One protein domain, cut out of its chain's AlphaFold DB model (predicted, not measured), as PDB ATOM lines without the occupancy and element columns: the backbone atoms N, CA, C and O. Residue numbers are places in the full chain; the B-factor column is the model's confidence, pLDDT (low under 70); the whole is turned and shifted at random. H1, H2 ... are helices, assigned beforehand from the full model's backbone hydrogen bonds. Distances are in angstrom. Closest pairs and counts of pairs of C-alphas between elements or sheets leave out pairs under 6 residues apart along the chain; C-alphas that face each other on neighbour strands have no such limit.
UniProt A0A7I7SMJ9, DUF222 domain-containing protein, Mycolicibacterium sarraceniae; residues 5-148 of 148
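Overview. This is residues 5 to 148 of the 148 residues of the protein "DUF222 domain-containing protein" of Mycolicibacterium sarraceniae (UniProt A0A7I7SMJ9). A long helix, H2, makes an arm whose last part reaches into a loose cluster of five shorter helices, H3 to H7, while H1 folds back at the arm's far end without meeting any other helix. In the cluster, H4 stands across the end of H2, with H3 crossing near H4's first end and H5 at its last, and H5, H6 and H7 make a loose triangle of nearly aligned helices. The printed part has 144 residues with seven named helices, H1 to H7 in order, and no named strand; the class is all helix. The whole is loose, with a radius of gyration of the C-alphas of 18.4 A, and spans 57 by 44 by 28 A.

Along the chain. Find C-alpha 5 at (-5.256, -47.959, -20.036); from there H1 runs through residues 5 to 19, 21.0 A long. Next look at C-alpha 28 at (14.709, -17.736, -23.081), where H2, residues 28 to 53, begins its 38.2 A. H3 is residues 65 to 73, 11.7 A, and H4 residues 77 to 90, 20.1 A. H5 is residues 106 to 114, 12.5 A, and H6 residues 119 to 130, 16.3 A. H7, residues 138 to 146, is 12.6 A long and ends at C-alpha 146 at (-19.638, -16.684, -28.507).

Arrangement. Start at H1, which is apart from H2. With residues 50 to 53 alone H2 touches H4, about perpendicular at 87 degrees; their closest C-alphas, His 50 and Ala 87, are 5.0 A apart. With residues 43 to 48 alone H2 touches H5, closest at C-alphas 47 and 113, 5.4 A. H3 touches H4 at 70.1 degrees, only just about perpendicular, with C-alphas 70 and 80 closest at 5.3 A. H4 and H5, the hubs, touch three helices each; they touch each other closest at C-alphas 90 and 109, 4.7 A. H6 is close to H5 but not clearly touching, C-alphas 108 and 122 being closest at 7.8 A. H7 and H5 touch only at their ends, closest at C-alphas 107 and 146, 6.0 A. In H1 and H3 to H7 every O i to N i+4 pair is within hydrogen-bond range; in H2, 20 of 22 are.

Size, cuts and confidence. The C-alphas of Glu 25 and Thr 97 are the two farthest apart, 57.3 A. The printed part has no cut. The links H2 to H3 and H4 to H5 are long; in the latter, residues 93 to 94 pair antiparallel with residues 100 to 101. Residues 5 to 14, 59 to 64 and 133 to 140 stand free. The mean pLDDT of the printed part is 93.5, and no printed residue is under 70.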
ATOM      1  N   LEU A   5      -6.499 -47.670 -20.756       94.75
ATOM      2  CA  LEU A   5      -5.256 -47.959 -20.036       94.75
ATOM      3  C   LEU A   5      -4.022 -47.638 -20.884       94.75
ATOM      4  O   LEU A   5      -3.165 -46.894 -20.434       94.75
ATOM      5  N   ALA A   6      -3.990 -48.073 -22.147       96.62
ATOM      6  CA  ALA A   6      -2.870 -47.770 -23.038       96.62
ATOM      7  C   ALA A   6      -2.706 -46.257 -23.291       96.62
ATOM      8  O   ALA A   6      -1.593 -45.775 -23.477       96.62
ATOM      9  N   ALA A   7      -3.809 -45.499 -23.314       95.75
ATOM     10  CA  ALA A   7      -3.752 -44.041 -23.421       95.75
ATOM     11  C   ALA A   7      -3.213 -43.378 -22.141       95.75
ATOM     12  O   ALA A   7      -2.483 -42.393 -22.235       95.75
ATOM     13  N   LEU A   8      -3.549 -43.913 -20.962       95.56
ATOM     14  CA  LEU A   8      -3.017 -43.439 -19.682       95.56
ATOM     15  C   LEU A   8      -1.528 -43.767 -19.534       95.56
ATOM     16  O   LEU A   8      -0.775 -42.888 -19.135       95.56
ATOM     17  N   ASP A   9      -1.093 -44.961 -19.937       97.50
ATOM     18  CA  ASP A   9       0.325 -45.345 -19.932       97.50
ATOM     19  C   ASP A   9       1.153 -44.425 -20.846       97.50
ATOM     20  O   ASP A   9       2.244 -43.983 -20.491       97.50
ATOM     21  N   ALA A  10       0.620 -44.085 -22.025       97.06
ATOM     22  CA  ALA A  10       1.270 -43.146 -22.937       97.06
ATOM     23  C   ALA A  10       1.330 -41.718 -22.368       97.06
ATOM     24  O   ALA A  10       2.313 -41.012 -22.592       97.06
ATOM     25  N   LEU A  11       0.292 -41.286 -21.643       96.50
ATOM     26  CA  LEU A  11       0.285 -39.992 -20.959       96.50
ATOM     27  C   LEU A  11       1.329 -39.955 -19.837       96.50
ATOM     28  O   LEU A  11       2.067 -38.979 -19.748       96.50
ATOM     29  N   ASP A  12       1.408 -41.007 -19.024       97.50
ATOM     30  CA  ASP A  12       2.385 -41.141 -17.939       97.50
ATOM     31  C   ASP A  12       3.821 -41.066 -18.481       97.50
ATOM     32  O   ASP A  12       4.609 -40.219 -18.063       97.50
ATOM     33  N   ALA A  13       4.116 -41.830 -19.538       97.81
ATOM     34  CA  ALA A  13       5.409 -41.779 -20.216       97.81
ATOM     35  C   ALA A  13       5.737 -40.385 -20.785       97.81
ATOM     36  O   ALA A  13       6.882 -39.942 -20.718       97.81
ATOM     37  N   ALA A  14       4.752 -39.673 -21.341       96.31
ATOM     38  CA  ALA A  14       4.961 -38.317 -21.844       96.31
ATOM     39  C   ALA A  14       5.258 -37.317 -20.715       96.31
ATOM     40  O   ALA A  14       6.106 -36.444 -20.889       96.31
ATOM     41  N   VAL A  15       4.594 -37.449 -19.563       96.44
ATOM     42  CA  VAL A  15       4.859 -36.614 -18.380       96.44
ATOM     43  C   VAL A  15       6.277 -36.847 -17.862       96.44
ATOM     44  O   VAL A  15       6.975 -35.870 -17.602       96.44
ATOM     45  N   GLU A  16       6.727 -38.101 -17.790       97.19
ATOM     46  CA  GLU A  16       8.103 -38.449 -17.404       97.19
ATOM     47  C   GLU A  16       9.152 -37.892 -18.380       97.19
ATOM     48  O   GLU A  16      10.193 -37.381 -17.973       97.19
ATOM     49  N   LEU A  17       8.880 -37.924 -19.686       95.69
ATOM     50  CA  LEU A  17       9.789 -37.341 -20.677       95.69
ATOM     51  C   LEU A  17       9.886 -35.817 -20.549       95.69
ATOM     52  O   LEU A  17      10.978 -35.261 -20.652       95.69
ATOM     53  N   VAL A  18       8.757 -35.140 -20.330       93.06
ATOM     54  CA  VAL A  18       8.730 -33.680 -20.155       93.06
ATOM     55  C   VAL A  18       9.393 -33.272 -18.839       93.06
ATOM     56  O   VAL A  18      10.090 -32.262 -18.811       93.06
ATOM     57  N   SER A  19       9.216 -34.041 -17.760       91.50
ATOM     58  CA  SER A  19       9.830 -33.745 -16.458       91.50
ATOM     59  C   SER A  19      11.348 -33.958 -16.451       91.50
ATOM     60  O   SER A  19      12.049 -33.270 -15.711       91.50
ATOM     61  N   ALA A  20      11.855 -34.874 -17.280       94.06
ATOM     62  CA  ALA A  20      13.283 -35.132 -17.449       94.06
ATOM     63  C   ALA A  20      13.985 -34.169 -18.426       94.06
ATOM     64  O   ALA A  20      15.214 -34.193 -18.520       94.06
ATOM     65  N   ALA A  21      13.238 -33.352 -19.175       92.12
ATOM     66  CA  ALA A  21      13.804 -32.414 -20.138       92.12
ATOM     67  C   ALA A  21      14.458 -31.210 -19.440       92.12
ATOM     68  O   ALA A  21      13.862 -30.589 -18.558       92.12
ATOM     69  N   ASP A  22      15.664 -30.836 -19.876       92.25
ATOM     70  CA  ASP A  22      16.339 -29.642 -19.371       92.25
ATOM     71  C   ASP A  22      15.837 -28.384 -20.099       92.25
ATOM     72  O   ASP A  22      16.233 -28.066 -21.222       92.25
ATOM     73  N   ILE A  23      14.936 -27.647 -19.446       91.06
ATOM     74  CA  ILE A  23      14.394 -26.387 -19.973       91.06
ATOM     75  C   ILE A  23      15.455 -25.273 -20.042       91.06
ATOM     76  O   ILE A  23      15.254 -24.273 -20.737       91.06
ATOM     77  N   GLU A  24      16.581 -25.405 -19.332       91.88
ATOM     78  CA  GLU A  24      17.654 -24.411 -19.334       91.88
ATOM     79  C   GLU A  24      18.495 -24.457 -20.617       91.88
ATOM     80  O   GLU A  24      19.051 -23.424 -21.002       91.88
ATOM     81  N   GLU A  25      18.508 -25.585 -21.333       94.44
ATOM     82  CA  GLU A  25      19.152 -25.705 -22.650       94.44
ATOM     83  C   GLU A  25      18.437 -24.886 -23.740       94.44
ATOM     84  O   GLU A  25      19.042 -24.524 -24.751       94.44
ATOM     85  N   LEU A  26      17.164 -24.543 -23.525       94.31
ATOM     86  CA  LEU A  26      16.369 -23.741 -24.452       94.31
ATOM     87  C   LEU A  26      16.688 -22.247 -24.344       94.31
ATOM     88  O   LEU A  26      16.958 -21.710 -23.257       94.31
ATOM     89  N   ALA A  27      16.549 -21.533 -25.464       95.81
ATOM     90  CA  ALA A  27      16.620 -20.079 -25.464       95.81
ATOM     91  C   ALA A  27      15.471 -19.483 -24.633       95.81
ATOM     92  O   ALA A  27      14.367 -20.021 -24.592       95.81
ATOM     93  N   ALA A  28      15.695 -18.330 -23.991       93.94
ATOM     94  CA  ALA A  28      14.709 -17.736 -23.081       93.94
ATOM     95  C   ALA A  28      13.277 -17.609 -23.664       93.94
ATOM     96  O   ALA A  28      12.337 -17.927 -22.936       93.94
ATOM     97  N   PRO A  29      13.064 -17.229 -24.944       94.00
ATOM     98  CA  PRO A  29      11.724 -17.210 -25.538       94.00
ATOM     99  C   PRO A  29      11.080 -18.600 -25.677       94.00
ATOM    100  O   PRO A  29       9.876 -18.741 -25.495       94.00
ATOM    101  N   GLU A  30      11.869 -19.635 -25.962       94.44
ATOM    102  CA  GLU A  30      11.388 -21.011 -26.152       94.44
ATOM    103  C   GLU A  30      10.901 -21.624 -24.834       94.44
ATOM    104  O   GLU A  30       9.952 -22.406 -24.821       94.44
ATOM    105  N   ARG A  31      11.471 -21.197 -23.701       95.19
ATOM    106  CA  ARG A  31      11.014 -21.610 -22.363       95.19
ATOM    107  C   ARG A  31       9.564 -21.198 -22.104       95.19
ATOM    108  O   ARG A  31       8.810 -21.962 -21.513       95.19
ATOM    109  N   PHE A  32       9.147 -20.021 -22.578       95.25
ATOM    110  CA  PHE A  32       7.747 -19.593 -22.472       95.25
ATOM    111  C   PHE A  32       6.818 -20.463 -23.317       95.25
ATOM    112  O   PHE A  32       5.740 -20.812 -22.845       95.25
ATOM    113  N   ALA A  33       7.248 -20.863 -24.517       93.25
ATOM    114  CA  ALA A  33       6.464 -21.754 -25.370       93.25
ATOM    115  C   ALA A  33       6.245 -23.129 -24.711       93.25
ATOM    116  O   ALA A  33       5.157 -23.694 -24.808       93.25
ATOM    117  N   VAL A  34       7.241 -23.643 -23.976       94.19
ATOM    118  CA  VAL A  34       7.082 -24.865 -23.168       94.19
ATOM    119  C   VAL A  34       6.015 -24.673 -22.089       94.19
ATOM    120  O   VAL A  34       5.117 -25.503 -21.967       94.19
ATOM    121  N   LEU A  35       6.070 -23.573 -21.330       94.31
ATOM    122  CA  LEU A  35       5.088 -23.294 -20.276       94.31
ATOM    123  C   LEU A  35       3.668 -23.114 -20.832       94.31
ATOM    124  O   LEU A  35       2.720 -23.646 -20.258       94.31
ATOM    125  N   GLU A  36       3.517 -22.423 -21.962       95.31
ATOM    126  CA  GLU A  36       2.233 -22.268 -22.656       95.31
ATOM    127  C   GLU A  36       1.658 -23.623 -23.093       95.31
ATOM    128  O   GLU A  36       0.465 -23.898 -22.910       95.31
ATOM    129  N   TRP A  37       2.509 -24.497 -23.635       94.62
ATOM    130  CA  TRP A  37       2.096 -25.830 -24.053       94.62
ATOM    131  C   TRP A  37       1.664 -26.688 -22.860       94.62
ATOM    132  O   TRP A  37       0.600 -27.312 -22.907       94.62
ATOM    133  N   VAL A  38       2.450 -26.686 -21.778       95.56
ATOM    134  CA  VAL A  38       2.146 -27.434 -20.547       95.56
ATOM    135  C   VAL A  38       0.831 -26.953 -19.937       95.56
ATOM    136  O   VAL A  38      -0.024 -27.777 -19.612       95.56
ATOM    137  N   GLU A  39       0.624 -25.641 -19.842       97.19
ATOM    138  CA  GLU A  39      -0.621 -25.052 -19.343       97.19
ATOM    139  C   GLU A  39      -1.822 -25.472 -20.212       97.19
ATOM    140  O   GLU A  39      -2.850 -25.926 -19.702       97.19
ATOM    141  N   THR A  40      -1.685 -25.415 -21.540       97.31
ATOM    142  CA  THR A  40      -2.734 -25.865 -22.473       97.31
ATOM    143  C   THR A  40      -3.057 -27.349 -22.283       97.31
ATOM    144  O   THR A  40      -4.231 -27.736 -22.240       97.31
ATOM    145  N   ALA A  41      -2.037 -28.197 -22.127       96.75
ATOM    146  CA  ALA A  41      -2.215 -29.623 -21.868       96.75
ATOM    147  C   ALA A  41      -2.938 -29.873 -20.532       96.75
ATOM    148  O   ALA A  41      -3.884 -30.663 -20.483       96.75
ATOM    149  N   GLN A  42      -2.570 -29.156 -19.468       96.56
ATOM    150  CA  GLN A  42      -3.229 -29.236 -18.161       96.56
ATOM    151  C   GLN A  42      -4.706 -28.825 -18.228       96.56
ATOM    152  O   GLN A  42      -5.568 -29.502 -17.651       96.56
ATOM    153  N   ARG A  43      -5.037 -27.762 -18.970       97.75
ATOM    154  CA  ARG A  43      -6.429 -27.327 -19.189       97.75
ATOM    155  C   ARG A  43      -7.244 -28.388 -19.921       97.75
ATOM    156  O   ARG A  43      -8.328 -28.751 -19.464       97.75
ATOM    157  N   ARG A  44      -6.696 -28.975 -20.989       97.44
ATOM    158  CA  ARG A  44      -7.343 -30.075 -21.729       97.44
ATOM    159  C   ARG A  44      -7.558 -31.312 -20.861       97.44
ATOM    160  O   ARG A  44      -8.646 -31.885 -20.873       97.44
ATOM    161  N   LEU A  45      -6.567 -31.703 -20.056       96.44
ATOM    162  CA  LEU A  45      -6.703 -32.815 -19.107       96.44
ATOM    163  C   LEU A  45      -7.763 -32.525 -18.037       96.44
ATOM    164  O   LEU A  45      -8.546 -33.408 -17.682       96.44
ATOM    165  N   THR A  46      -7.857 -31.277 -17.575       95.69
ATOM    166  CA  THR A  46      -8.934 -30.839 -16.675       95.69
ATOM    167  C   THR A  46     -10.300 -30.971 -17.354       95.69
ATOM    168  O   THR A  46     -11.252 -31.463 -16.739       95.69
ATOM    169  N   ALA A  47     -10.404 -30.616 -18.636       96.00
ATOM    170  CA  ALA A  47     -11.628 -30.784 -19.406       96.00
ATOM    171  C   ALA A  47     -12.031 -32.252 -19.593       96.00
ATOM    172  O   ALA A  47     -13.200 -32.594 -19.398       96.00
ATOM    173  N   VAL A  48     -11.070 -33.136 -19.877       95.44
ATOM    174  CA  VAL A  48     -11.284 -34.593 -19.912       95.44
ATOM    175  C   VAL A  48     -11.764 -35.105 -18.551       95.44
ATOM    176  O   VAL A  48     -12.746 -35.846 -18.491       95.44
ATOM    177  N   SER A  49     -11.138 -34.664 -17.455       94.88
ATOM    178  CA  SER A  49     -11.545 -35.024 -16.093       94.88
ATOM    179  C   SER A  49     -12.999 -34.627 -15.814       94.88
ATOM    180  O   SER A  49     -13.779 -35.457 -15.348       94.88
ATOM    181  N   HIS A  50     -13.406 -33.401 -16.155       95.12
ATOM    182  CA  HIS A  50     -14.789 -32.943 -15.979       95.12
ATOM    183  C   HIS A  50     -15.781 -33.730 -16.845       95.12
ATOM    184  O   HIS A  50     -16.843 -34.113 -16.360       95.12
ATOM    185  N   ALA A  51     -15.432 -34.041 -18.094       93.06
ATOM    186  CA  ALA A  51     -16.275 -34.877 -18.944       93.06
ATOM    187  C   ALA A  51     -16.417 -36.313 -18.404       93.06
ATOM    188  O   ALA A  51     -17.448 -36.951 -18.620       93.06
ATOM    189  N   GLY A  52     -15.408 -36.827 -17.694       93.69
ATOM    190  CA  GLY A  52     -15.510 -38.069 -16.926       93.69
ATOM    191  C   GLY A  52     -16.456 -37.931 -15.731       93.69
ATOM    192  O   GLY A  52     -17.337 -38.766 -15.554       93.69
ATOM    193  N   VAL A  53     -16.338 -36.839 -14.965       95.00
ATOM    194  CA  VAL A  53     -17.212 -36.540 -13.814       95.00
ATOM    195  C   VAL A  53     -18.692 -36.506 -14.208       95.00
ATOM    196  O   VAL A  53     -19.508 -37.067 -13.482       95.00
ATOM    197  N   ALA A  54     -19.037 -35.924 -15.361       92.44
ATOM    198  CA  ALA A  54     -20.415 -35.886 -15.871       92.44
ATOM    199  C   ALA A  54     -21.031 -37.274 -16.134       92.44
ATOM    200  O   ALA A  54     -22.247 -37.387 -16.257       92.44
ATOM    201  N   ARG A  55     -20.204 -38.319 -16.253       91.19
ATOM    202  CA  ARG A  55     -20.613 -39.690 -16.594       91.19
ATOM    203  C   ARG A  55     -20.462 -40.666 -15.427       91.19
ATOM    204  O   ARG A  55     -20.608 -41.867 -15.621       91.19
ATOM    205  N   LEU A  56     -20.120 -40.178 -14.234       92.69
ATOM    206  CA  LEU A  56     -20.002 -41.035 -13.061       92.69
ATOM    207  C   LEU A  56     -21.382 -41.535 -12.630       92.69
ATOM    208  O   LEU A  56     -22.302 -40.750 -12.406       92.69
ATOM    209  N   GLU A  57     -21.489 -42.843 -12.440       89.94
ATOM    210  CA  GLU A  57     -22.688 -43.502 -11.932       89.94
ATOM    211  C   GLU A  57     -22.472 -43.970 -10.491       89.94
ATOM    212  O   GLU A  57     -21.358 -44.294 -10.063       89.94
ATOM    213  N   ARG A  58     -23.556 -44.008  -9.711       90.38
ATOM    214  CA  ARG A  58     -23.524 -44.628  -8.384       90.38
ATOM    215  C   ARG A  58     -23.617 -46.141  -8.536       90.38
ATOM    216  O   ARG A  58     -24.456 -46.635  -9.276       90.38
ATOM    217  N   PHE A  59     -22.823 -46.856  -7.754       90.81
ATOM    218  CA  PHE A  59     -22.901 -48.308  -7.610       90.81
ATOM    219  C   PHE A  59     -23.215 -48.688  -6.156       90.81
ATOM    220  O   PHE A  59     -23.190 -47.839  -5.256       90.81
ATOM    221  N   GLU A  60     -23.557 -49.954  -5.917       93.50
ATOM    222  CA  GLU A  60     -23.903 -50.448  -4.583       93.50
ATOM    223  C   GLU A  60     -22.751 -50.230  -3.587       93.50
ATOM    224  O   GLU A  60     -21.586 -50.470  -3.894       93.50
ATOM    225  N   GLY A  61     -23.067 -49.703  -2.401       91.44
ATOM    226  CA  GLY A  61     -22.064 -49.337  -1.396       91.44
ATOM    227  C   GLY A  61     -21.303 -48.031  -1.676       91.44
ATOM    228  O   GLY A  61     -20.530 -47.596  -0.826       91.44
ATOM    229  N   CYS A  62     -21.536 -47.358  -2.810       91.38
ATOM    230  CA  CYS A  62     -20.890 -46.083  -3.118       91.38
ATOM    231  C   CYS A  62     -21.528 -44.917  -2.324       91.38
ATOM    232  O   CYS A  62     -22.741 -44.656  -2.463       91.38
ATOM    233  N   PRO A  63     -20.734 -44.164  -1.527       93.19
ATOM    234  CA  PRO A  63     -21.133 -42.871  -0.984       93.19
ATOM    235  C   PRO A  63     -21.654 -41.924  -2.080       93.19
ATOM    236  O   PRO A  63     -21.424 -42.141  -3.271       93.19
ATOM    237  N   PRO A  64     -22.342 -40.830  -1.715       94.81
ATOM    238  CA  PRO A  64     -22.669 -39.762  -2.656       94.81
ATOM    239  C   PRO A  64     -21.468 -39.378  -3.535       94.81
ATOM    240  O   PRO A  64     -20.374 -39.185  -3.006       94.81
ATOM    241  N   ILE A  65     -21.672 -39.212  -4.850       94.62
ATOM    242  CA  ILE A  65     -20.590 -38.945  -5.822       94.62
ATOM    243  C   ILE A  65     -19.652 -37.820  -5.383       94.62
ATOM    244  O   ILE A  65     -18.444 -38.023  -5.451       94.62
ATOM    245  N   PRO A  66     -20.129 -36.672  -4.859       95.75
ATOM    246  CA  PRO A  66     -19.207 -35.647  -4.402       95.75
ATOM    247  C   PRO A  66     -18.227 -36.159  -3.327       95.75
ATOM    248  O   PRO A  66     -17.140 -35.599  -3.195       95.75
ATOM    249  N   ILE A  67     -18.647 -37.097  -2.454       96.31
ATOM    250  CA  ILE A  67     -17.830 -37.623  -1.332       96.31
ATOM    251  C   ILE A  67     -16.748 -38.498  -1.929       96.31
ATOM    252  O   ILE A  67     -15.576 -38.170  -1.800       96.31
ATOM    253  N   MET A  68     -17.169 -39.507  -2.688       96.25
ATOM    254  CA  MET A  68     -16.262 -40.408  -3.388       96.25
ATOM    255  C   MET A  68     -15.267 -39.638  -4.271       96.25
ATOM    256  O   MET A  68     -14.073 -39.905  -4.233       96.25
ATOM    257  N   LEU A  69     -15.725 -38.625  -5.015       96.31
ATOM    258  CA  LEU A  69     -14.867 -37.802  -5.869       96.31
ATOM    259  C   LEU A  69     -13.843 -36.987  -5.065       96.31
ATOM    260  O   LEU A  69     -12.699 -36.858  -5.493       96.31
ATOM    261  N   ALA A  70     -14.246 -36.433  -3.918       97.38
ATOM    262  CA  ALA A  70     -13.337 -35.714  -3.030       97.38
ATOM    263  C   ALA A  70     -12.244 -36.641  -2.479       97.38
ATOM    264  O   ALA A  70     -11.073 -36.264  -2.483       97.38
ATOM    265  N   ASP A  71     -12.624 -37.855  -2.083       96.12
ATOM    266  CA  ASP A  71     -11.714 -38.845  -1.508       96.12
ATOM    267  C   ASP A  71     -10.738 -39.393  -2.562       96.12
ATOM    268  O   ASP A  71      -9.524 -39.358  -2.360       96.12
ATOM    269  N   VAL A  72     -11.247 -39.828  -3.723       95.06
ATOM    270  CA  VAL A  72     -10.438 -40.404  -4.815       95.06
ATOM    271  C   VAL A  72      -9.463 -39.380  -5.393       95.06
ATOM    272  O   VAL A  72      -8.295 -39.699  -5.604       95.06
ATOM    273  N   LEU A  73      -9.914 -38.142  -5.628       95.38
ATOM    274  CA  LEU A  73      -9.059 -37.089  -6.185       95.38
ATOM    275  C   LEU A  73      -8.240 -36.344  -5.125       95.38
ATOM    276  O   LEU A  73      -7.434 -35.489  -5.484       95.38
ATOM    277  N   ARG A  74      -8.444 -36.637  -3.832       97.62
ATOM    278  CA  ARG A  74      -7.800 -35.954  -2.695       97.62
ATOM    279  C   ARG A  74      -7.982 -34.434  -2.729       97.62
ATOM    280  O   ARG A  74      -7.046 -33.661  -2.533       97.62
ATOM    281  N   ILE A  75      -9.212 -34.002  -2.974       96.81
ATOM    282  CA  ILE A  75      -9.602 -32.590  -3.047       96.81
ATOM    283  C   ILE A  75     -10.649 -32.264  -1.988       96.81
ATOM    284  O   ILE A  75     -11.345 -33.133  -1.471       96.81
ATOM    285  N   SER A  76     -10.819 -30.977  -1.682       97.81
ATOM    286  CA  SER A  76     -11.891 -30.569  -0.777       97.81
ATOM    287  C   SER A  76     -13.275 -30.929  -1.336       97.81
ATOM    288  O   SER A  76     -13.520 -30.913  -2.544       97.81
ATOM    289  N   ARG A  77     -14.242 -31.139  -0.441       97.12
ATOM    290  CA  ARG A  77     -15.658 -31.322  -0.805       97.12
ATOM    291  C   ARG A  77     -16.191 -30.147  -1.633       97.12
ATOM    292  O   ARG A  77     -16.994 -30.342  -2.543       97.12
ATOM    293  N   LYS A  78     -15.735 -28.923  -1.340       97.31
ATOM    294  CA  LYS A  78     -16.077 -27.711  -2.102       97.31
ATOM    295  C   LYS A  78     -15.571 -27.801  -3.544       97.31
ATOM    296  O   LYS A  78     -16.302 -27.440  -4.461       97.31
ATOM    297  N   GLU A  79     -14.357 -28.310  -3.733       96.06
ATOM    298  CA  GLU A  79     -13.765 -28.524  -5.052       96.06
ATOM    299  C   GLU A  79     -14.520 -29.584  -5.847       96.06
ATOM    300  O   GLU A  79     -14.912 -29.324  -6.980       96.06
ATOM    301  N   ALA A  80     -14.796 -30.740  -5.240       97.25
ATOM    302  CA  ALA A  80     -15.535 -31.817  -5.893       97.25
ATOM    303  C   ALA A  80     -16.906 -31.338  -6.398       97.25
ATOM    304  O   ALA A  80     -17.240 -31.520  -7.566       97.25
ATOM    305  N   ASN A  81     -17.667 -30.631  -5.553       96.81
ATOM    306  CA  ASN A  81     -18.943 -30.032  -5.960       96.81
ATOM    307  C   ASN A  81     -18.780 -28.983  -7.072       96.81
ATOM    308  O   ASN A  81     -19.646 -28.857  -7.934       96.81
ATOM    309  N   ARG A  82     -17.686 -28.212  -7.074       95.44
ATOM    310  CA  ARG A  82     -17.405 -27.263  -8.157       95.44
ATOM    311  C   ARG A  82     -17.165 -27.986  -9.481       95.44
ATOM    312  O   ARG A  82     -17.760 -27.589 -10.475       95.44
ATOM    313  N   ARG A  83     -16.359 -29.049  -9.488       96.19
ATOM    314  CA  ARG A  83     -16.094 -29.847 -10.695       96.19
ATOM    315  C   ARG A  83     -17.361 -30.495 -11.243       96.19
ATOM    316  O   ARG A  83     -17.569 -30.442 -12.447       96.19
ATOM    317  N   ILE A  84     -18.226 -31.014 -10.370       95.75
ATOM    318  CA  ILE A  84     -19.530 -31.574 -10.760       95.75
ATOM    319  C   ILE A  84     -20.397 -30.509 -11.439       95.75
ATOM    320  O   ILE A  84     -20.831 -30.716 -12.565       95.75
ATOM    321  N   ARG A  85     -20.560 -29.328 -10.830       94.50
ATOM    322  CA  ARG A  85     -21.343 -28.237 -11.442       94.50
ATOM    323  C   ARG A  85     -20.765 -27.749 -12.769       94.50
ATOM    324  O   ARG A  85     -21.513 -27.423 -13.683       94.50
ATOM    325  N   ASN A  86     -19.438 -27.685 -12.884       95.69
ATOM    326  CA  ASN A  86     -18.789 -27.328 -14.144       95.69
ATOM    327  C   ASN A  86     -19.056 -28.396 -15.210       95.69
ATOM    328  O   ASN A  86     -19.380 -28.062 -16.344       95.69
ATOM    329  N   ALA A  87     -18.963 -29.673 -14.838       95.50
ATOM    330  CA  ALA A  87     -19.247 -30.791 -15.722       95.50
ATOM    331  C   ALA A  87     -20.707 -30.783 -16.211       95.50
ATOM    332  O   ALA A  87     -20.936 -30.941 -17.403       95.50
ATOM    333  N   GLU A  88     -21.681 -30.509 -15.338       93.00
ATOM    334  CA  GLU A  88     -23.109 -30.414 -15.692       93.00
ATOM    335  C   GLU A  88     -23.410 -29.333 -16.745       93.00
ATOM    336  O   GLU A  88     -24.342 -29.477 -17.537       93.00
ATOM    337  N   GLN A  89     -22.633 -28.248 -16.769       94.19
ATOM    338  CA  GLN A  89     -22.833 -27.151 -17.721       94.19
ATOM    339  C   GLN A  89     -22.121 -27.371 -19.057       94.19
ATOM    340  O   GLN A  89     -22.587 -26.878 -20.085       94.19
ATOM    341  N   LEU A  90     -20.999 -28.094 -19.035       96.12
ATOM    342  CA  LEU A  90     -20.086 -28.225 -20.172       96.12
ATOM    343  C   LEU A  90     -20.189 -29.583 -20.880       96.12
ATOM    344  O   LEU A  90     -19.778 -29.703 -22.030       96.12
ATOM    345  N   ALA A  91     -20.740 -30.606 -20.229       93.81
ATOM    346  CA  ALA A  91     -20.951 -31.908 -20.844       93.81
ATOM    347  C   ALA A  91     -22.265 -31.954 -21.649       93.81
ATOM    348  O   ALA A  91     -23.231 -31.268 -21.302       93.81
ATOM    349  N   PRO A  92     -22.338 -32.794 -22.702       91.88
ATOM    350  CA  PRO A  92     -23.604 -33.139 -23.336       91.88
ATOM    351  C   PRO A  92     -24.607 -33.665 -22.309       91.88
ATOM    352  O   PRO A  92     -24.235 -34.360 -21.361       91.88
ATOM    353  N   ARG A  93     -25.882 -33.343 -22.512       92.12
ATOM    354  CA  ARG A  93     -26.980 -33.737 -21.621       92.12
ATOM    355  C   ARG A  93     -27.862 -34.763 -22.316       92.12
ATOM    356  O   ARG A  93     -27.795 -34.913 -23.531       92.12
ATOM    357  N   THR A  94     -28.729 -35.417 -21.554       87.56
ATOM    358  CA  THR A  94     -29.671 -36.401 -22.092       87.56
ATOM    359  C   THR A  94     -31.087 -36.052 -21.646       87.56
ATOM    360  O   THR A  94     -31.298 -35.712 -20.480       87.56
ATOM    361  N   THR A  95     -32.060 -36.093 -22.558       87.75
ATOM    362  CA  THR A  95     -33.482 -35.927 -22.221       87.75
ATOM    363  C   THR A  95     -33.997 -37.124 -21.417       87.75
ATOM    364  O   THR A  95     -33.372 -38.182 -21.366       87.75
ATOM    365  N   LEU A  96     -35.201 -36.998 -20.850       85.12
ATOM    366  CA  LEU A  96     -35.902 -38.124 -20.215       85.12
ATOM    367  C   LEU A  96     -36.112 -39.317 -21.166       85.12
ATOM    368  O   LEU A  96     -36.217 -40.448 -20.705       85.12
ATOM    369  N   THR A  97     -36.170 -39.072 -22.479       90.62
ATOM    370  CA  THR A  97     -36.346 -40.097 -23.518       90.62
ATOM    371  C   THR A  97     -35.028 -40.654 -24.057       90.62
ATOM    372  O   THR A  97     -35.057 -41.546 -24.901       90.62
ATOM    373  N   GLY A  98     -33.875 -40.176 -23.572       88.75
ATOM    374  CA  GLY A  98     -32.559 -40.654 -24.004       88.75
ATOM    375  C   GLY A  98     -31.924 -39.855 -25.147       88.75
ATOM    376  O   GLY A  98     -30.843 -40.217 -25.606       88.75
ATOM    377  N   GLU A  99     -32.551 -38.775 -25.616       90.44
ATOM    378  CA  GLU A  99     -32.000 -37.953 -26.698       90.44
ATOM    379  C   GLU A  99     -30.849 -37.082 -26.193       90.44
ATOM    380  O   GLU A  99     -30.938 -36.464 -25.131       90.44
ATOM    381  N   LEU A 100     -29.770 -37.006 -26.973       89.81
ATOM    382  CA  LEU A 100     -28.627 -36.161 -26.650       89.81
ATOM    383  C   LEU A 100     -28.950 -34.690 -26.924       89.81
ATOM    384  O   LEU A 100     -29.347 -34.313 -28.024       89.81
ATOM    385  N   LEU A 101     -28.706 -33.858 -25.920       91.75
ATOM    386  CA  LEU A 101     -28.792 -32.409 -25.979       91.75
ATOM    387  C   LEU A 101     -27.392 -31.794 -25.899       91.75
ATOM    388  O   LEU A 101     -26.509 -32.335 -25.220       91.75
ATOM    389  N   PRO A 102     -27.186 -30.621 -26.524       91.94
ATOM    390  CA  PRO A 102     -25.943 -29.892 -26.361       91.94
ATOM    391  C   PRO A 102     -25.729 -29.483 -24.888       91.94
ATOM    392  O   PRO A 102     -26.694 -29.422 -24.101       91.94
ATOM    393  N   PRO A 103     -24.472 -29.179 -24.510       94.81
ATOM    394  CA  PRO A 103     -24.156 -28.562 -23.225       94.81
ATOM    395  C   PRO A 103     -25.014 -27.323 -22.947       94.81
ATOM    396  O   PRO A 103     -25.592 -26.737 -23.861       94.81
ATOM    397  N   VAL A 104     -25.097 -26.913 -21.682       92.94
ATOM    398  CA  VAL A 104     -25.775 -25.653 -21.315       92.94
ATOM    399  C   VAL A 104     -25.049 -24.459 -21.928       92.94
ATOM    400  O   VAL A 104     -25.691 -23.503 -22.344       92.94
ATOM    401  N   LEU A 105     -23.720 -24.552 -22.005       94.31
ATOM    402  CA  LEU A 105     -22.842 -23.560 -22.609       94.31
ATOM    403  C   LEU A 105     -22.030 -24.221 -23.743       94.31
ATOM    404  O   LEU A 105     -20.899 -24.658 -23.507       94.31
ATOM    405  N   PRO A 106     -22.601 -24.393 -24.955       94.69
ATOM    406  CA  PRO A 106     -21.949 -25.117 -26.045       94.69
ATOM    407  C   PRO A 106     -20.639 -24.488 -26.525       94.69
ATOM    408  O   PRO A 106     -19.683 -25.218 -26.790       94.69
ATOM    409  N   LYS A 107     -20.568 -23.156 -26.651       95.69
ATOM    410  CA  LYS A 107     -19.348 -22.471 -27.120       95.69
ATOM    411  C   LYS A 107     -18.256 -22.510 -26.061       95.69
ATOM    412  O   LYS A 107     -17.105 -22.822 -26.370       95.69
ATOM    413  N   THR A 108     -18.641 -22.298 -24.808       96.94
ATOM    414  CA  THR A 108     -17.759 -22.409 -23.646       96.94
ATOM    415  C   THR A 108     -17.233 -23.833 -23.516       96.94
ATOM    416  O   THR A 108     -16.053 -24.023 -23.244       96.94
ATOM    417  N   ALA A 109     -18.075 -24.845 -23.749       96.62
ATOM    418  CA  ALA A 109     -17.665 -26.246 -23.735       96.62
ATOM    419  C   ALA A 109     -16.598 -26.544 -24.794       96.62
ATOM    420  O   ALA A 109     -15.616 -27.216 -24.482       96.62
ATOM    421  N   THR A 110     -16.738 -26.016 -26.016       96.75
ATOM    422  CA  THR A 110     -15.697 -26.134 -27.049       96.75
ATOM    423  C   THR A 110     -14.390 -25.483 -26.595       96.75
ATOM    424  O   THR A 110     -13.372 -26.166 -26.530       96.75
ATOM    425  N   ALA A 111     -14.419 -24.212 -26.181       96.88
ATOM    426  CA  ALA A 111     -13.219 -23.497 -25.735       96.88
ATOM    427  C   ALA A 111     -12.544 -24.160 -24.515       96.88
ATOM    428  O   ALA A 111     -11.316 -24.211 -24.415       96.88
ATOM    429  N   TRP A 112     -13.345 -24.720 -23.605       97.31
ATOM    430  CA  TRP A 112     -12.887 -25.503 -22.460       97.31
ATOM    431  C   TRP A 112     -12.158 -26.781 -22.893       97.31
ATOM    432  O   TRP A 112     -11.058 -27.057 -22.415       97.31
ATOM    433  N   HIS A 113     -12.729 -27.541 -23.831       96.38
ATOM    434  CA  HIS A 113     -12.105 -28.753 -24.367       96.38
ATOM    435  C   HIS A 113     -10.863 -28.478 -25.220       96.38
ATOM    436  O   HIS A 113      -9.946 -29.299 -25.219       96.38
ATOM    437  N   ASP A 114     -10.790 -27.316 -25.866       96.81
ATOM    438  CA  ASP A 114      -9.624 -26.888 -26.644       96.81
ATOM    439  C   ASP A 114      -8.464 -26.388 -25.764       96.81
ATOM    440  O   ASP A 114      -7.341 -26.236 -26.257       96.81
ATOM    441  N   GLY A 115      -8.692 -26.207 -24.456       96.75
ATOM    442  CA  GLY A 115      -7.697 -25.726 -23.492       96.75
ATOM    443  C   GLY A 115      -7.524 -24.205 -23.479       96.75
ATOM    444  O   GLY A 115      -6.537 -23.708 -22.943       96.75
ATOM    445  N   LEU A 116      -8.468 -23.462 -24.060       96.69
ATOM    446  CA  LEU A 116      -8.417 -21.999 -24.142       96.69
ATOM    447  C   LEU A 116      -8.837 -21.323 -22.833       96.69
ATOM    448  O   LEU A 116      -8.464 -20.183 -22.579       96.69
ATOM    449  N   LEU A 117      -9.592 -22.035 -21.993       95.94
ATOM    450  CA  LEU A 117     -10.124 -21.533 -20.731       95.94
ATOM    451  C   LEU A 117      -9.479 -22.250 -19.546       95.94
ATOM    452  O   LEU A 117      -9.353 -23.475 -19.536       95.94
ATOM    453  N   ASP A 118      -9.144 -21.487 -18.509       93.88
ATOM    454  CA  ASP A 118      -8.874 -22.035 -17.181       93.88
ATOM    455  C   ASP A 118     -10.127 -21.967 -16.286       93.88
ATOM    456  O   ASP A 118     -11.203 -21.485 -16.664       93.88
ATOM    457  N   GLY A 119      -9.996 -22.466 -15.057       92.19
ATOM    458  CA  GLY A 119     -11.089 -22.462 -14.088       92.19
ATOM    459  C   GLY A 119     -11.499 -21.067 -13.597       92.19
ATOM    460  O   GLY A 119     -12.528 -20.952 -12.933       92.19
ATOM    461  N   GLU A 120     -10.718 -20.017 -13.845       93.62
ATOM    462  CA  GLU A 120     -11.090 -18.635 -13.539       93.62
ATOM    463  C   GLU A 120     -11.921 -18.011 -14.646       93.62
ATOM    464  O   GLU A 120     -13.014 -17.520 -14.359       93.62
ATOM    465  N   HIS A 121     -11.472 -18.127 -15.894       94.75
ATOM    466  CA  HIS A 121     -12.239 -17.706 -17.062       94.75
ATOM    467  C   HIS A 121     -13.621 -18.360 -17.056       94.75
ATOM    468  O   HIS A 121     -14.638 -17.669 -17.129       94.75
ATOM    469  N   LEU A 122     -13.680 -19.676 -16.819       95.31
ATOM    470  CA  LEU A 122     -14.954 -20.381 -16.705       95.31
ATOM    471  C   LEU A 122     -15.846 -19.790 -15.602       95.31
ATOM    472  O   LEU A 122     -17.044 -19.621 -15.809       95.31
ATOM    473  N   ARG A 123     -15.291 -19.423 -14.438       93.94
ATOM    474  CA  ARG A 123     -16.070 -18.802 -13.350       93.94
ATOM    475  C   ARG A 123     -16.646 -17.447 -13.751       93.94
ATOM    476  O   ARG A 123     -17.769 -17.145 -13.349       93.94
ATOM    477  N   VAL A 124     -15.894 -16.639 -14.494       95.88
ATOM    478  CA  VAL A 124     -16.356 -15.331 -14.980       95.88
ATOM    479  C   VAL A 124     -17.525 -15.514 -15.944       95.88
ATOM    480  O   VAL A 124     -18.579 -14.924 -15.719       95.88
ATOM    481  N   ILE A 125     -17.387 -16.411 -16.922       94.50
ATOM    482  CA  ILE A 125     -18.443 -16.748 -17.890       94.50
ATOM    483  C   ILE A 125     -19.697 -17.250 -17.157       94.50
ATOM    484  O   ILE A 125     -20.798 -16.730 -17.325       94.50
ATOM    485  N   GLN A 126     -19.532 -18.211 -16.246       93.06
ATOM    486  CA  GLN A 126     -20.629 -18.762 -15.446       93.06
ATOM    487  C   GLN A 126     -21.303 -17.742 -14.529       93.06
ATOM    488  O   GLN A 126     -22.454 -17.935 -14.133       93.06
ATOM    489  N   LYS A 127     -20.573 -16.720 -14.080       94.12
ATOM    490  CA  LYS A 127     -21.146 -15.631 -13.293       94.12
ATOM    491  C   LYS A 127     -21.948 -14.703 -14.195       94.12
ATOM    492  O   LYS A 127     -23.097 -14.439 -13.874       94.12
ATOM    493  N   PHE A 128     -21.387 -14.306 -15.334       93.38
ATOM    494  CA  PHE A 128     -22.068 -13.480 -16.323       93.38
ATOM    495  C   PHE A 128     -23.439 -14.061 -16.704       93.38
ATOM    496  O   PHE A 128     -24.445 -13.382 -16.540       93.38
ATOM    497  N   PHE A 129     -23.504 -15.342 -17.088       90.75
ATOM    498  CA  PHE A 129     -24.772 -15.984 -17.465       90.75
ATOM    499  C   PHE A 129     -25.772 -16.135 -16.319       90.75
ATOM    500  O   PHE A 129     -26.975 -16.145 -16.553       90.75
ATOM    501  N   ARG A 130     -25.293 -16.257 -15.079       90.56
ATOM    502  CA  ARG A 130     -26.157 -16.328 -13.891       90.56
ATOM    503  C   ARG A 130     -26.781 -14.977 -13.556       90.56
ATOM    504  O   ARG A 130     -27.876 -14.946 -13.008       90.56
ATOM    505  N   ASP A 131     -26.066 -13.898 -13.853       92.44
ATOM    506  CA  ASP A 131     -26.469 -12.529 -13.544       92.44
ATOM    507  C   ASP A 131     -27.296 -11.901 -14.693       92.44
ATOM    508  O   ASP A 131     -27.753 -10.761 -14.569       92.44
ATOM    509  N   LEU A 132     -27.515 -12.624 -15.805       89.44
ATOM    510  CA  LEU A 132     -28.380 -12.174 -16.897       89.44
ATOM    511  C   LEU A 132     -29.846 -12.090 -16.438       89.44
ATOM    512  O   LEU A 132     -30.351 -13.033 -15.831       89.44
ATOM    513  N   PRO A 133     -30.563 -10.999 -16.763       91.56
ATOM    514  CA  PRO A 133     -31.992 -10.909 -16.492       91.56
ATOM    515  C   PRO A 133     -32.807 -11.988 -17.222       91.56
ATOM    516  O   PRO A 133     -32.555 -12.277 -18.390       91.56
ATOM    517  N   ASP A 134     -33.876 -12.479 -16.590       87.88
ATOM    518  CA  ASP A 134     -34.740 -13.546 -17.134       87.88
ATOM    519  C   ASP A 134     -35.416 -13.207 -18.480       87.88
ATOM    520  O   ASP A 134     -35.928 -14.089 -19.165       87.88
ATOM    521  N   HIS A 135     -35.451 -11.927 -18.861       89.12
ATOM    522  CA  HIS A 135     -36.074 -11.457 -20.100       89.12
ATOM    523  C   HIS A 135     -35.119 -11.425 -21.303       89.12
ATOM    524  O   HIS A 135     -35.544 -11.028 -22.390       89.12
ATOM    525  N   VAL A 136     -33.849 -11.813 -21.136       87.25
ATOM    526  CA  VAL A 136     -32.893 -11.885 -22.249       87.25
ATOM    527  C   VAL A 136     -33.255 -13.074 -23.149       87.25
ATOM    528  O   VAL A 136     -33.317 -14.211 -22.675       87.25
ATOM    529  N   PRO A 137     -33.513 -12.858 -24.451       87.88
ATOM    530  CA  PRO A 137     -33.931 -13.928 -25.342       87.88
ATOM    531  C   PRO A 137     -32.777 -14.909 -25.632       87.88
ATOM    532  O   PRO A 137     -31.618 -14.494 -25.698       87.88
ATOM    533  N   PRO A 138     -33.069 -16.194 -25.918       84.12
ATOM    534  CA  PRO A 138     -32.044 -17.218 -26.166       84.12
ATOM    535  C   PRO A 138     -31.006 -16.849 -27.237       84.12
ATOM    536  O   PRO A 138     -29.828 -17.150 -27.090       84.12
ATOM    537  N   VAL A 139     -31.419 -16.133 -28.287       86.94
ATOM    538  CA  VAL A 139     -30.520 -15.687 -29.367       86.94
ATOM    539  C   VAL A 139     -29.462 -14.694 -28.868       86.94
ATOM    540  O   VAL A 139     -28.344 -14.671 -29.379       86.94
ATOM    541  N   GLU A 140     -29.791 -13.857 -27.883       86.38
ATOM    542  CA  GLU A 140     -28.825 -12.932 -27.280       86.38
ATOM    543  C   GLU A 140     -27.878 -13.659 -26.323       86.38
ATOM    544  O   GLU A 140     -26.690 -13.345 -26.301       86.38
ATOM    545  N   ILE A 141     -28.370 -14.684 -25.619       85.75
ATOM    546  CA  ILE A 141     -27.557 -15.567 -24.771       85.75
ATOM    547  C   ILE A 141     -26.500 -16.293 -25.616       85.75
ATOM    548  O   ILE A 141     -25.319 -16.258 -25.278       85.75
ATOM    549  N   GLU A 142     -26.893 -16.887 -26.747       86.69
ATOM    550  CA  GLU A 142     -25.966 -17.579 -27.657       86.69
ATOM    551  C   GLU A 142     -24.885 -16.642 -28.217       86.69
ATOM    552  O   GLU A 142     -23.708 -17.003 -28.278       86.69
ATOM    553  N   LYS A 143     -25.265 -15.416 -28.602       86.44
ATOM    554  CA  LYS A 143     -24.307 -14.403 -29.075       86.44
ATOM    555  C   LYS A 143     -23.335 -13.986 -27.981       86.44
ATOM    556  O   LYS A 143     -22.141 -13.886 -28.253       86.44
ATOM    557  N   ALA A 144     -23.838 -13.753 -26.769       85.69
ATOM    558  CA  ALA A 144     -23.007 -13.377 -25.634       85.69
ATOM    559  C   ALA A 144     -21.994 -14.480 -25.299       85.69
ATOM    560  O   ALA A 144     -20.839 -14.184 -24.991       85.69
ATOM    561  N   GLU A 145     -22.397 -15.746 -25.430       90.75
ATOM    562  CA  GLU A 145     -21.521 -16.892 -25.185       90.75
ATOM    563  C   GLU A 145     -20.375 -16.958 -26.188       90.75
ATOM    564  O   GLU A 145     -19.240 -17.221 -25.815       90.75
ATOM    565  N   GLN A 146     -20.655 -16.680 -27.459       85.50
ATOM    566  CA  GLN A 146     -19.638 -16.684 -28.507       85.50
ATOM    567  C   GLN A 146     -18.590 -15.570 -28.342       85.50
ATOM    568  O   GLN A 146     -17.480 -15.706 -28.853       85.50
ATOM    569  N   SER A 147     -18.947 -14.466 -27.684       80.44
ATOM    570  CA  SER A 147     -18.054 -13.324 -27.447       80.44
ATOM    571  C   SER A 147     -17.326 -13.346 -26.099       80.44
ATOM    572  O   SER A 147     -16.562 -12.418 -25.833       80.44
ATOM    573  N   SER A 148     -17.609 -14.339 -25.248       73.75
ATOM    574  CA  SER A 148     -17.025 -14.493 -23.907       73.75
ATOM    575  C   SER A 148     -15.778 -15.372 -23.929       73.75
ATOM    576  O   SER A 148     -14.863 -15.080 -23.130       73.75
TER     577      SER A 148